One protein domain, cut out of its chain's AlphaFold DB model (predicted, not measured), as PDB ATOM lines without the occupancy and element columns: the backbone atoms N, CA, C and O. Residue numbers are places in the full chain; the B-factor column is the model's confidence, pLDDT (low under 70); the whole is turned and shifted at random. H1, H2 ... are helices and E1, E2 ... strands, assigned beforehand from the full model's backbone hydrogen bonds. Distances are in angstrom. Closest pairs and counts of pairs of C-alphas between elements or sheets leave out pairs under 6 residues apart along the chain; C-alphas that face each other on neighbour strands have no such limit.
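This is residues 117 to 214 of the 345 residues of an uncharacterized protein of Emericella nidulans (strain FGSC A4 / ATCC 38163 / CBS 112.46 / NRRL 194 / M139) (UniProt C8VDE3). A four-stranded antiparallel sheet is covered on one face by the long helix H4, which runs along the strands, and by the short H3, which touches H4; no named helix is on the other face. Between E1 and E2 the chain goes off past the sheet, through H1 and H2, and residues 139 to 146 stick out there. The 98 printed residues hold four named helices and four named strands, in the order E1 H1 H2 E2 E3 E4 H3 H4, with the sheet running E1 E2 E3 E4. The class is mixed, helices and strands, and the whole is compact, with a radius of gyration of the C-alphas of 14.5 A and spans of 39 by 33 by 23 A.

Start with the sheet at C-alpha 122, (59.545, 79.052, 33.354), where E1 begins; it covers residues 122 to 126 and 13.6 A. Look next at E2, residues 160 to 163, then E3, residues 168 to 172, 13.5 A, and E4, residues 179 to 183, 13.4 A. Find H4 from C-alpha 202 at (53.306, 89.091, 33.344) to C-alpha 213 at (64.572, 82.669, 23.851), 16.1 A. H3 is residues 186 to 190. Between E1 and E2 along the chain, H1 is residues 135 to 138 and H2 is residues 144 to 154, 15.4 A.

E1 and E2 are antiparallel neighbours, with N 124 and O 161 2.8 A apart, within hydrogen-bond range. E2, E3 and E4 form a meander, each strand the antiparallel neighbour of the one before; E2 and E3 are a hairpin, with N 162 and O 169 at 2.8 A, and so are E3 and E4, with N 170 and O 181 at 2.8 A. These N and O pairs too are within hydrogen-bond range. H4 is on the sheet at a height of 8.8 A, making two layers, helix on one face of a sheet. It lies over E2, at 11 degrees to it on the local plane, along the strands; their closest C-alphas, Val 163 and Ala 206, are 6.5 A apart. H3 is on the same face, over E4, at a height of 7.7 A, though its local plane only just stands, on 6 C-alphas. Residues 203 to 207 of H4 alone touch H3, and the closest C-alphas, Ala 186 and Asp 207, are 5.9 A apart. H1 and H2 are not on the sheet; they are close but not clearly touching, the closest C-alphas being Arg 138 and Pro 144, 6.7 A. H2 and H4 are apart. In H2, H3 and H4 every O i to N i+4 pair is within hydrogen-bond range, while H1 is too short for such a pair.

The two farthest C-alphas, Leu 139 and Ser 184, are 40.0 A apart. The printed part has no cut, and the link from H3 to H4, 11 residues, is long. Confidence is under 70 at residues 129 to 141, of which 135 to 138 belong to H1, and at residues 173 to 178; the mean pLDDT of the printed part is 79.8.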
ATOM      1  N   ARG A 117      50.969  69.306  33.191       72.69
ATOM      2  CA  ARG A 117      51.110  70.730  33.570       72.69
ATOM      3  C   ARG A 117      52.309  71.022  34.471       72.69
ATOM      4  O   ARG A 117      52.679  72.184  34.621       72.69
ATOM      5  N   ALA A 118      52.883  70.004  35.111       77.00
ATOM      6  CA  ALA A 118      54.089  70.153  35.925       77.00
ATOM      7  C   ALA A 118      55.370  70.226  35.072       77.00
ATOM      8  O   ALA A 118      56.450  70.464  35.609       77.00
ATOM      9  N   ILE A 119      55.264  70.024  33.754       84.81
ATOM     10  CA  ILE A 119      56.376  70.132  32.813       84.81
ATOM     11  C   ILE A 119      56.316  71.517  32.168       84.81
ATOM     12  O   ILE A 119      55.609  71.742  31.191       84.81
ATOM     13  N   TYR A 120      57.065  72.451  32.734       89.31
ATOM     14  CA  TYR A 120      57.225  73.811  32.223       89.31
ATOM     15  C   TYR A 120      58.704  74.187  32.230       89.31
ATOM     16  O   TYR A 120      59.520  73.501  32.840       89.31
ATOM     17  N   LEU A 121      59.062  75.248  31.516       90.75
ATOM     18  CA  LEU A 121      60.411  75.807  31.514       90.75
ATOM     19  C   LEU A 121      60.516  76.906  32.564       90.75
ATOM     20  O   LEU A 121      61.342  76.806  33.463       90.75
ATOM     21  N   LEU A 122      59.626  77.892  32.473       92.31
ATOM     22  CA  LEU A 122      59.545  79.052  33.354       92.31
ATOM     23  C   LEU A 122      58.153  79.110  33.983       92.31
ATOM     24  O   LEU A 122      57.158  78.934  33.278       92.31
ATOM     25  N   GLU A 123      58.083  79.373  35.281       92.25
ATOM     26  CA  GLU A 123      56.858  79.759  35.976       92.25
ATOM     27  C   GLU A 123      57.009  81.186  36.503       92.25
ATOM     28  O   GLU A 123      58.022  81.520  37.111       92.25
ATOM     29  N   LEU A 124      56.003  82.021  36.264       92.25
ATOM     30  CA  LEU A 124      55.867  83.345  36.858       92.25
ATOM     31  C   LEU A 124      54.580  83.355  37.675       92.25
ATOM     32  O   LEU A 124      53.514  83.024  37.157       92.25
ATOM     33  N   SER A 125      54.669  83.733  38.943       90.62
ATOM     34  CA  SER A 125      53.511  83.815  39.834       90.62
ATOM     35  C   SER A 125      53.528  85.113  40.623       90.62
ATOM     36  O   SER A 125      54.588  85.597  41.025       90.62
ATOM     37  N   TYR A 126      52.352  85.693  40.845       90.06
ATOM     38  CA  TYR A 126      52.219  86.812  41.771       90.06
ATOM     39  C   TYR A 126      52.449  86.347  43.208       90.06
ATOM     40  O   TYR A 126      51.936  85.311  43.635       90.06
ATOM     41  N   GLN A 127      53.230  87.121  43.960       85.12
ATOM     42  CA  GLN A 127      53.495  86.831  45.360       85.12
ATOM     43  C   GLN A 127      52.633  87.730  46.255       85.12
ATOM     44  O   GLN A 127      52.782  88.950  46.264       85.12
ATOM     45  N   HIS A 128      51.737  87.108  47.027       72.31
ATOM     46  CA  HIS A 128      50.836  87.800  47.960       72.31
ATOM     47  C   HIS A 128      51.355  87.864  49.395       72.31
ATOM     48  O   HIS A 128      50.763  88.539  50.239       72.31
ATOM     49  N   ASP A 129      52.449  87.167  49.694       58.47
ATOM     50  CA  ASP A 129      53.033  87.229  51.022       58.47
ATOM     51  C   ASP A 129      53.547  88.647  51.271       58.47
ATOM     52  O   ASP A 129      54.552  89.068  50.705       58.47
ATOM     53  N   HIS A 130      52.889  89.356  52.193       47.41
ATOM     54  CA  HIS A 130      53.318  90.621  52.801       47.41
ATOM     55  C   HIS A 130      54.651  90.517  53.568       47.41
ATOM     56  O   HIS A 130      54.912  91.290  54.494       47.41
ATOM     57  N   ARG A 131      55.519  89.564  53.217       44.66
ATOM     58  CA  ARG A 131      56.932  89.659  53.537       44.66
ATOM     59  C   ARG A 131      57.373  90.947  52.863       44.66
ATOM     60  O   ARG A 131      57.359  91.012  51.640       44.66
ATOM     61  N   GLU A 132      57.624  91.982  53.665       47.66
ATOM     62  CA  GLU A 132      58.092  93.279  53.183       47.66
ATOM     63  C   GLU A 132      59.007  93.055  51.977       47.66
ATOM     64  O   GLU A 132      59.932  92.245  52.126       47.66
ATOM     65  N   PRO A 133      58.726  93.663  50.800       50.03
ATOM     66  CA  PRO A 133      59.501  93.405  49.590       50.03
ATOM     67  C   PRO A 133      60.958  93.525  49.988       50.03
ATOM     68  O   PRO A 133      61.325  94.546  50.579       50.03
ATOM     69  N   GLY A 134      61.681  92.410  49.839       48.03
ATOM     70  CA  GLY A 134      62.760  92.005  50.736       48.03
ATOM     71  C   GLY A 134      63.567  93.183  51.263       48.03
ATOM     72  O   GLY A 134      64.032  94.015  50.479       48.03
ATOM     73  N   GLY A 135      63.778  93.234  52.582       49.50
ATOM     74  CA  GLY A 135      64.699  94.193  53.199       49.50
ATOM     75  C   GLY A 135      66.031  94.295  52.441       49.50
ATOM     76  O   GLY A 135      66.625  95.359  52.402       49.50
ATOM     77  N   GLU A 136      66.434  93.243  51.729       53.28
ATOM     78  CA  GLU A 136      67.591  93.201  50.834       53.28
ATOM     79  C   GLU A 136      67.466  94.055  49.548       53.28
ATOM     80  O   GLU A 136      68.385  94.814  49.231       53.28
ATOM     81  N   TYR A 137      66.328  94.027  48.837       54.22
ATOM     82  CA  TYR A 137      66.117  94.833  47.619       54.22
ATOM     83  C   TYR A 137      65.785  96.295  47.935       54.22
ATOM     84  O   TYR A 137      66.265  97.198  47.247       54.22
ATOM     85  N   ARG A 138      65.028  96.568  49.009       52.66
ATOM     86  CA  ARG A 138      64.717  97.953  49.423       52.66
ATOM     87  C   ARG A 138      65.943  98.738  49.876       52.66
ATOM     88  O   ARG A 138      65.953  99.955  49.706       52.66
ATOM     89  N   LEU A 139      66.964  98.070  50.416       55.50
ATOM     90  CA  LEU A 139      68.219  98.710  50.830       55.50
ATOM     91  C   LEU A 139      69.092  99.150  49.640       55.50
ATOM     92  O   LEU A 139      69.926 100.035  49.809       55.50
ATOM     93  N   SER A 140      68.869  98.592  48.444       60.53
ATOM     94  CA  SER A 140      69.636  98.905  47.223       60.53
ATOM     95  C   SER A 140      68.804  99.590  46.129       60.53
ATOM     96  O   SER A 140      69.320  99.930  45.063       60.53
ATOM     97  N   ALA A 141      67.507  99.803  46.368       66.56
ATOM     98  CA  ALA A 141      66.601 100.411  45.406       66.56
ATOM     99  C   ALA A 141      66.839 101.925  45.286       66.56
ATOM    100  O   ALA A 141      66.575 102.692  46.210       66.56
ATOM    101  N   LEU A 142      67.250 102.369  44.097       71.62
ATOM    102  CA  LEU A 142      67.406 103.791  43.759       71.62
ATOM    103  C   LEU A 142      66.076 104.570  43.806       71.62
ATOM    104  O   LEU A 142      66.083 105.788  43.973       71.62
ATOM    105  N   ASN A 143      64.936 103.884  43.650       79.19
ATOM    106  CA  ASN A 143      63.606 104.489  43.669       79.19
ATOM    107  C   ASN A 143      62.606 103.625  44.470       79.19
ATOM    108  O   ASN A 143      62.024 102.686  43.924       79.19
ATOM    109  N   PRO A 144      62.387 103.917  45.763       79.44
ATOM    110  CA  PRO A 144      61.494 103.123  46.605       79.44
ATOM    111  C   PRO A 144      60.002 103.357  46.317       79.44
ATOM    112  O   PRO A 144      59.184 102.502  46.656       79.44
ATOM    113  N   SER A 145      59.620 104.484  45.703       83.50
ATOM    114  CA  SER A 145      58.214 104.770  45.388       83.50
ATOM    115  C   SER A 145      57.701 103.943  44.210       83.50
ATOM    116  O   SER A 145      56.543 103.528  44.233       83.50
ATOM    117  N   PHE A 146      58.557 103.630  43.232       85.19
ATOM    118  CA  PHE A 146      58.232 102.705  42.143       85.19
ATOM    119  C   PHE A 146      57.860 101.316  42.677       85.19
ATOM    120  O   PHE A 146      56.775 100.817  42.391       85.19
ATOM    121  N   TYR A 147      58.709 100.726  43.523       82.44
ATOM    122  CA  TYR A 147      58.449  99.397  44.085       82.44
ATOM    123  C   TYR A 147      57.228  99.371  45.012       82.44
ATOM    124  O   TYR A 147      56.498  98.384  45.032       82.44
ATOM    125  N   ALA A 148      56.946 100.467  45.727       82.62
ATOM    126  CA  ALA A 148      55.715 100.590  46.506       82.62
ATOM    127  C   ALA A 148      54.465 100.583  45.605       82.62
ATOM    128  O   ALA A 148      53.495  99.889  45.905       82.62
ATOM    129  N   MET A 149      54.496 101.297  44.473       86.06
ATOM    130  CA  MET A 149      53.403 101.282  43.497       86.06
ATOM    131  C   MET A 149      53.221  99.895  42.872       86.06
ATOM    132  O   MET A 149      52.099  99.400  42.829       86.06
ATOM    133  N   VAL A 150      54.315  99.253  42.452       86.44
ATOM    134  CA  VAL A 150      54.309  97.886  41.906       86.44
ATOM    135  C   VAL A 150      53.712  96.897  42.903       86.44
ATOM    136  O   VAL A 150      52.818  96.148  42.526       86.44
ATOM    137  N   SER A 151      54.115  96.950  44.177       82.81
ATOM    138  CA  SER A 151      53.560  96.074  45.220       82.81
ATOM    139  C   SER A 151      52.069  96.309  45.492       82.81
ATOM    140  O   SER A 151      51.341  95.387  45.850       82.81
ATOM    141  N   ASN A 152      51.590  97.545  45.313       86.44
ATOM    142  CA  ASN A 152      50.175  97.864  45.470       86.44
ATOM    143  C   ASN A 152      49.366  97.332  44.279       86.44
ATOM    144  O   ASN A 152      48.324  96.713  44.466       86.44
ATOM    145  N   LEU A 153      49.875  97.506  43.056       85.81
ATOM    146  CA  LEU A 153      49.246  96.965  41.851       85.81
ATOM    147  C   LEU A 153      49.231  95.433  41.852       85.81
ATOM    148  O   LEU A 153      48.198  94.844  41.546       85.81
ATOM    149  N   SER A 154      50.334  94.788  42.242       86.75
ATOM    150  CA  SER A 154      50.427  93.323  42.293       86.75
ATOM    151  C   SER A 154      49.488  92.704  43.321       86.75
ATOM    152  O   SER A 154      49.088  91.561  43.152       86.75
ATOM    153  N   SER A 155      49.093  93.447  44.361       83.31
ATOM    154  CA  SER A 155      48.197  92.933  45.404       83.31
ATOM    155  C   SER A 155      46.824  92.498  44.879       83.31
ATOM    156  O   SER A 155      46.195  91.629  45.478       83.31
ATOM    157  N   ALA A 156      46.380  93.071  43.756       82.31
ATOM    158  CA  ALA A 156      45.123  92.723  43.103       82.31
ATOM    159  C   ALA A 156      45.249  91.554  42.108       82.31
ATOM    160  O   ALA A 156      44.231  90.973  41.732       82.31
ATOM    161  N   GLY A 157      46.469  91.229  41.669       83.31
ATOM    162  CA  GLY A 157      46.727  90.221  40.644       83.31
ATOM    163  C   GLY A 157      46.940  88.843  41.247       83.31
ATOM    164  O   GLY A 157      47.845  88.669  42.048       83.31
ATOM    165  N   ASP A 158      46.142  87.866  40.828       87.06
ATOM    166  CA  ASP A 158      46.242  86.472  41.264       87.06
ATOM    167  C   ASP A 158      46.279  85.561  40.033       87.06
ATOM    168  O   ASP A 158      45.255  85.096  39.518       87.06
ATOM    169  N   LEU A 159      47.489  85.393  39.502       89.19
ATOM    170  CA  LEU A 159      47.763  84.673  38.266       89.19
ATOM    171  C   LEU A 159      49.109  83.956  38.355       89.19
ATOM    172  O   LEU A 159      50.126  84.530  38.750       89.19
ATOM    173  N   THR A 160      49.106  82.691  37.953       90.19
ATOM    174  CA  THR A 160      50.308  81.878  37.745       90.19
ATOM    175  C   THR A 160      50.390  81.499  36.279       90.19
ATOM    176  O   THR A 160      49.437  80.946  35.731       90.19
ATOM    177  N   ILE A 161      51.525  81.772  35.647       91.19
ATOM    178  CA  ILE A 161      51.783  81.496  34.237       91.19
ATOM    179  C   ILE A 161      52.949  80.530  34.130       91.19
ATOM    180  O   ILE A 161      53.991  80.720  34.749       91.19
ATOM    181  N   ARG A 162      52.785  79.505  33.304       91.56
ATOM    182  CA  ARG A 162      53.801  78.520  32.956       91.56
ATOM    183  C   ARG A 162      54.077  78.575  31.469       91.56
ATOM    184  O   ARG A 162      53.158  78.489  30.656       91.56
ATOM    185  N   VAL A 163      55.352  78.661  31.122       91.00
ATOM    186  CA  VAL A 163      55.818  78.680  29.737       91.00
ATOM    187  C   VAL A 163      56.374  77.315  29.368       91.00
ATOM    188  O   VAL A 163      57.253  76.791  30.053       91.00
ATOM    189  N   GLY A 164      55.876  76.740  28.277       87.94
ATOM    190  CA  GLY A 164      56.429  75.546  27.645       87.94
ATOM    191  C   GLY A 164      57.024  75.855  26.270       87.94
ATOM    192  O   GLY A 164      56.952  76.977  25.779       87.94
ATOM    193  N   TYR A 165      57.578  74.833  25.614       84.00
ATOM    194  CA  TYR A 165      58.144  74.978  24.266       84.00
ATOM    195  C   TYR A 165      57.123  75.406  23.213       84.00
ATOM    196  O   TYR A 165      57.438  76.183  22.320       84.00
ATOM    197  N   PHE A 166      55.905  74.872  23.307       83.00
ATOM    198  CA  PHE A 166      54.890  75.006  22.262       83.00
ATOM    199  C   PHE A 166      53.730  75.924  22.654       83.00
ATOM    200  O   PHE A 166      52.903  76.253  21.810       83.00
ATOM    201  N   GLY A 167      53.685  76.421  23.890       85.81
ATOM    202  CA  GLY A 167      52.602  77.292  24.334       85.81
ATOM    203  C   GLY A 167      52.749  77.761  25.773       85.81
ATOM    204  O   GLY A 167      53.750  77.485  26.439       85.81
ATOM    205  N   LEU A 168      51.718  78.461  26.232       87.81
ATOM    206  CA  LEU A 168      51.615  79.034  27.565       87.81
ATOM    207  C   LEU A 168      50.389  78.460  28.274       87.81
ATOM    208  O   LEU A 168      49.353  78.215  27.655       87.81
ATOM    209  N   CYS A 169      50.509  78.266  29.580       89.12
ATOM    210  CA  CYS A 169      49.420  77.873  30.459       89.12
ATOM    211  C   CYS A 169      49.288  78.904  31.572       89.12
ATOM    212  O   CYS A 169      50.291  79.299  32.155       89.12
ATOM    213  N   ALA A 170      48.070  79.298  31.915       88.75
ATOM    214  CA  ALA A 170      47.807  80.200  33.022       88.75
ATOM    215  C   ALA A 170      46.714  79.643  33.934       88.75
ATOM    216  O   ALA A 170      45.780  78.987  33.468       88.75
ATOM    217  N   ALA A 171      46.830  79.916  35.227       86.50
ATOM    218  CA  ALA A 171      45.813  79.633  36.226       86.50
ATOM    219  C   ALA A 171      45.611  80.857  37.114       86.50
ATOM    220  O   ALA A 171      46.568  81.374  37.688       86.50
ATOM    221  N   ALA A 172      44.359  81.295  37.230       82.88
ATOM    222  CA  ALA A 172      43.943  82.309  38.191       82.88
ATOM    223  C   ALA A 172      43.262  81.619  39.380       82.88
ATOM    224  O   ALA A 172      42.383  80.776  39.183       82.88
ATOM    225  N   ASN A 173      43.644  81.966  40.610       69.56
ATOM    226  CA  ASN A 173      43.093  81.370  41.835       69.56
ATOM    227  C   ASN A 173      41.845  82.111  42.352       69.56
ATOM    228  O   ASN A 173      41.527  82.080  43.539       69.56
ATOM    229  N   SER A 174      41.043  82.692  41.456       58.66
ATOM    230  CA  SER A 174      39.914  83.555  41.829       58.66
ATOM    231  C   SER A 174      38.750  82.854  42.554       58.66
ATOM    232  O   SER A 174      37.838  83.526  43.027       58.66
ATOM    233  N   SER A 175      38.740  81.516  42.658       52.50
ATOM    234  CA  SER A 175      37.600  80.758  43.213       52.50
ATOM    235  C   SER A 175      37.961  79.473  43.976       52.50
ATOM    236  O   SER A 175      37.103  78.615  44.180       52.50
ATOM    237  N   GLY A 176      39.223  79.290  44.385       54.56
ATOM    238  CA  GLY A 176      39.671  78.074  45.089       54.56
ATOM    239  C   GLY A 176      39.740  76.807  44.219       54.56
ATOM    240  O   GLY A 176      40.206  75.768  44.683       54.56
ATOM    241  N   THR A 177      39.342  76.901  42.946       57.53
ATOM    242  CA  THR A 177      39.521  75.859  41.929       57.53
ATOM    243  C   THR A 177      40.540  76.360  40.910       57.53
ATOM    244  O   THR A 177      40.313  77.378  40.258       57.53
ATOM    245  N   THR A 178      41.678  75.673  40.777       69.25
ATOM    246  CA  THR A 178      42.740  76.041  39.825       69.25
ATOM    247  C   THR A 178      42.331  75.661  38.403       69.25
ATOM    248  O   THR A 178      42.632  74.572  37.907       69.25
ATOM    249  N   ASN A 179      41.625  76.567  37.730       76.31
ATOM    250  CA  ASN A 179      41.283  76.407  36.321       76.31
ATOM    251  C   ASN A 179      42.484  76.816  35.467       76.31
ATOM    252  O   ASN A 179      42.809  77.996  35.351       76.31
ATOM    253  N   TRP A 180      43.159  75.818  34.898       83.12
ATOM    254  CA  TRP A 180      44.267  76.024  33.972       83.12
ATOM    255  C   TRP A 180      43.734  76.182  32.552       83.12
ATOM    256  O   TRP A 180      43.115  75.259  32.020       83.12
ATOM    257  N   ALA A 181      44.032  77.310  31.921       84.69
ATOM    258  CA  ALA A 181      43.831  77.523  30.495       84.69
ATOM    259  C   ALA A 181      45.194  77.492  29.798       84.69
ATOM    260  O   ALA A 181      46.119  78.167  30.244       84.69
ATOM    261  N   CYS A 182      45.337  76.722  28.716       86.19
ATOM    262  CA  CYS A 182      46.543  76.766  27.889       86.19
ATOM    263  C   CYS A 182      46.213  77.068  26.433       86.19
ATOM    264  O   CYS A 182      45.202  76.603  25.892       86.19
ATOM    265  N   ARG A 183      47.093  77.844  25.803       87.19
ATOM    266  CA  ARG A 183      47.019  78.249  24.399       87.19
ATOM    267  C   ARG A 183      48.420  78.326  23.800       87.19
ATOM    268  O   ARG A 183      49.417  78.424  24.517       87.19
ATOM    269  N   SER A 184      48.495  78.263  22.477       83.12
ATOM    270  CA  SER A 184      49.743  78.421  21.726       83.12
ATOM    271  C   SER A 184      50.206  79.879  21.654       83.12
ATOM    272  O   SER A 184      51.403  80.107  21.496       83.12
ATOM    273  N   THR A 185      49.297  80.847  21.796       85.62
ATOM    274  CA  THR A 185      49.605  82.285  21.781       85.62
ATOM    275  C   THR A 185      49.114  82.975  23.054       85.62
ATOM    276  O   THR A 185      48.075  82.608  23.617       85.62
ATOM    277  N   ALA A 186      49.833  84.006  23.509       87.00
ATOM    278  CA  ALA A 186      49.381  84.811  24.642       87.00
ATOM    279  C   ALA A 186      48.126  85.632  24.335       87.00
ATOM    280  O   ALA A 186      47.351  85.905  25.247       87.00
ATOM    281  N   ARG A 187      47.878  85.994  23.069       87.12
ATOM    282  CA  ARG A 187      46.679  86.750  22.674       87.12
ATOM    283  C   ARG A 187      45.398  85.957  22.943       87.12
ATOM    284  O   ARG A 187      44.463  86.494  23.533       87.12
ATOM    285  N   ASP A 188      45.387  84.677  22.578       85.88
ATOM    286  CA  ASP A 188      44.226  83.798  22.778       85.88
ATOM    287  C   ASP A 188      44.005  83.469  24.259       85.88
ATOM    288  O   ASP A 188      42.880  83.208  24.699       85.88
ATOM    289  N   LEU A 189      45.094  83.468  25.032       85.69
ATOM    290  CA  LEU A 189      45.056  83.264  26.474       85.69
ATOM    291  C   LEU A 189      44.580  84.528  27.205       85.69
ATOM    292  O   LEU A 189      43.736  84.444  28.094       85.69
ATOM    293  N   GLY A 190      45.051  85.701  26.782       84.75
ATOM    294  CA  GLY A 190      44.674  87.002  27.334       84.75
ATOM    295  C   GLY A 190      43.203  87.351  27.114       84.75
ATOM    296  O   GLY A 190      42.614  88.019  27.953       84.75
ATOM    297  N   ALA A 191      42.567  86.837  26.055       84.62
ATOM    298  CA  ALA A 191      41.124  86.993  25.842       84.62
ATOM    299  C   ALA A 191      40.264  86.301  26.923       84.62
ATOM    300  O   ALA A 191      39.109  86.672  27.122       84.62
ATOM    301  N   GLN A 192      40.815  85.299  27.616       80.62
ATOM    302  CA  GLN A 192      40.122  84.532  28.660       80.62
ATOM    303  C   GLN A 192      40.501  84.978  30.078       80.62
ATOM    304  O   GLN A 192      39.842  84.589  31.042       80.62
ATOM    305  N   ILE A 193      41.559  85.778  30.220       83.56
ATOM    306  CA  ILE A 193      42.058  86.263  31.506       83.56
ATOM    307  C   ILE A 193      41.569  87.695  31.705       83.56
ATOM    308  O   ILE A 193      41.769  88.565  30.861       83.56
ATOM    309  N   SER A 194      40.936  87.969  32.843       76.31
ATOM    310  CA  SER A 194      40.561  89.337  33.197       76.31
ATOM    311  C   SER A 194      41.795  90.204  33.438       76.31
ATOM    312  O   SER A 194      42.733  89.784  34.109       76.31
ATOM    313  N   THR A 195      41.751  91.460  32.993       76.44
ATOM    314  CA  THR A 195      42.819  92.457  33.215       76.44
ATOM    315  C   THR A 195      43.151  92.679  34.692       76.44
ATOM    316  O   THR A 195      44.278  93.018  35.029       76.44
ATOM    317  N   ILE A 196      42.184  92.450  35.585       75.44
ATOM    318  CA  ILE A 196      42.361  92.535  37.042       75.44
ATOM    319  C   ILE A 196      43.296  91.431  37.558       75.44
ATOM    320  O   ILE A 196      44.019  91.644  38.523       75.44
ATOM    321  N   SER A 197      43.315  90.268  36.900       83.50
ATOM    322  CA  SER A 197      44.168  89.140  37.281       83.50
ATOM    323  C   SER A 197      45.626  89.336  36.862       83.50
ATOM    324  O   SER A 197      46.498  88.725  37.470       83.50
ATOM    325  N   ASP A 198      45.900  90.189  35.867       88.62
ATOM    326  CA  ASP A 198      47.254  90.474  35.376       88.62
ATOM    327  C   ASP A 198      47.590  91.984  35.329       88.62
ATOM    328  O   ASP A 198      47.757  92.562  34.251       88.62
ATOM    329  N   PRO A 199      47.707  92.659  36.488       88.56
ATOM    330  CA  PRO A 199      47.949  94.102  36.550       88.56
ATOM    331  C   PRO A 199      49.350  94.522  36.071       88.56
ATOM    332  O   PRO A 199      49.525  95.657  35.627       88.56
ATOM    333  N   LEU A 200      50.349  93.638  36.168       89.06
ATOM    334  CA  LEU A 200      51.729  93.891  35.723       89.06
ATOM    335  C   LEU A 200      52.040  93.307  34.344       89.06
ATOM    336  O   LEU A 200      53.173  93.430  33.879       89.06
ATOM    337  N   ASN A 201      51.039  92.735  33.674       91.44
ATOM    338  CA  ASN A 201      51.171  92.133  32.354       91.44
ATOM    339  C   ASN A 201      52.296  91.080  32.297       91.44
ATOM    340  O   ASN A 201      53.129  91.070  31.383       91.44
ATOM    341  N   ILE A 202      52.341  90.196  33.299       92.19
ATOM    342  CA  ILE A 202      53.306  89.091  33.344       92.19
ATOM    343  C   ILE A 202      53.082  88.102  32.199       92.19
ATOM    344  O   ILE A 202      54.024  87.414  31.803       92.19
ATOM    345  N   LEU A 203      51.876  88.069  31.617       92.12
ATOM    346  CA  LEU A 203      51.578  87.283  30.427       92.12
ATOM    347  C   LEU A 203      52.389  87.745  29.217       92.12
ATOM    348  O   LEU A 203      52.963  86.904  28.530       92.12
ATOM    349  N   ALA A 204      52.507  89.054  28.982       91.50
ATOM    350  CA  ALA A 204      53.333  89.562  27.886       91.50
ATOM    351  C   ALA A 204      54.827  89.281  28.102       91.50
ATOM    352  O   ALA A 204      55.552  89.008  27.149       91.50
ATOM    353  N   ILE A 205      55.295  89.312  29.353       92.19
ATOM    354  CA  ILE A 205      56.690  88.986  29.689       92.19
ATOM    355  C   ILE A 205      56.970  87.505  29.408       92.19
ATOM    356  O   ILE A 205      58.003  87.164  28.827       92.19
ATOM    357  N   ALA A 206      56.037  86.633  29.790       91.81
ATOM    358  CA  ALA A 206      56.103  85.203  29.521       91.81
ATOM    359  C   ALA A 206      56.073  84.886  28.013       91.81
ATOM    360  O   ALA A 206      56.813  84.014  27.556       91.81
ATOM    361  N   ASP A 207      55.257  85.608  27.241       92.06
ATOM    362  CA  ASP A 207      55.174  85.476  25.781       92.06
ATOM    363  C   ASP A 207      56.479  85.902  25.101       92.06
ATOM    364  O   ASP A 207      57.044  85.153  24.305       92.06
ATOM    365  N   ASN A 208      57.040  87.048  25.504       91.88
ATOM    366  CA  ASN A 208      58.320  87.520  24.978       91.88
ATOM    367  C   ASN A 208      59.459  86.535  25.276       91.88
ATOM    368  O   ASN A 208      60.294  86.257  24.417       91.88
ATOM    369  N   PHE A 209      59.476  85.959  26.483       90.19
ATOM    370  CA  PHE A 209      60.423  84.901  26.834       90.19
ATOM    371  C   PHE A 209      60.297  83.695  25.891       90.19
ATOM    372  O   PHE A 209      61.305  83.171  25.416       90.19
ATOM    373  N   ARG A 210      59.072  83.252  25.594       89.12
ATOM    374  CA  ARG A 210      58.841  82.120  24.695       89.12
ATOM    375  C   ARG A 210      59.379  82.391  23.295       89.12
ATOM    376  O   ARG A 210      60.136  81.574  22.773       89.12
ATOM    377  N   ASP A 211      59.001  83.520  22.715       88.81
ATOM    378  CA  ASP A 211      59.251  83.795  21.302       88.81
ATOM    379  C   ASP A 211      60.710  84.182  21.016       88.81
ATOM    380  O   ASP A 211      61.246  83.832  19.962       88.81
ATOM    381  N   GLU A 212      61.391  84.851  21.951       86.06
ATOM    382  CA  GLU A 212      62.770  85.310  21.731       86.06
ATOM    383  C   GLU A 212      63.835  84.287  22.151       86.06
ATOM    384  O   GLU A 212      64.948  84.297  21.617       86.06
ATOM    385  N   ILE A 213      63.531  83.407  23.111       82.88
ATOM    386  CA  ILE A 213      64.572  82.669  23.851       82.88
ATOM    387  C   ILE A 213      64.499  81.168  23.624       82.88
ATOM    388  O   ILE A 213      65.532  80.484  23.611       82.88
ATOM    389  N   ILE A 214      63.297  80.637  23.413       83.38
ATOM    390  CA  ILE A 214      63.095  79.205  23.244       83.38
ATOM    391  C   ILE A 214      63.404  78.810  21.798       83.38
ATOM    392  O   ILE A 214      62.549  78.792  20.919       83.38
TER     393      ILE A 214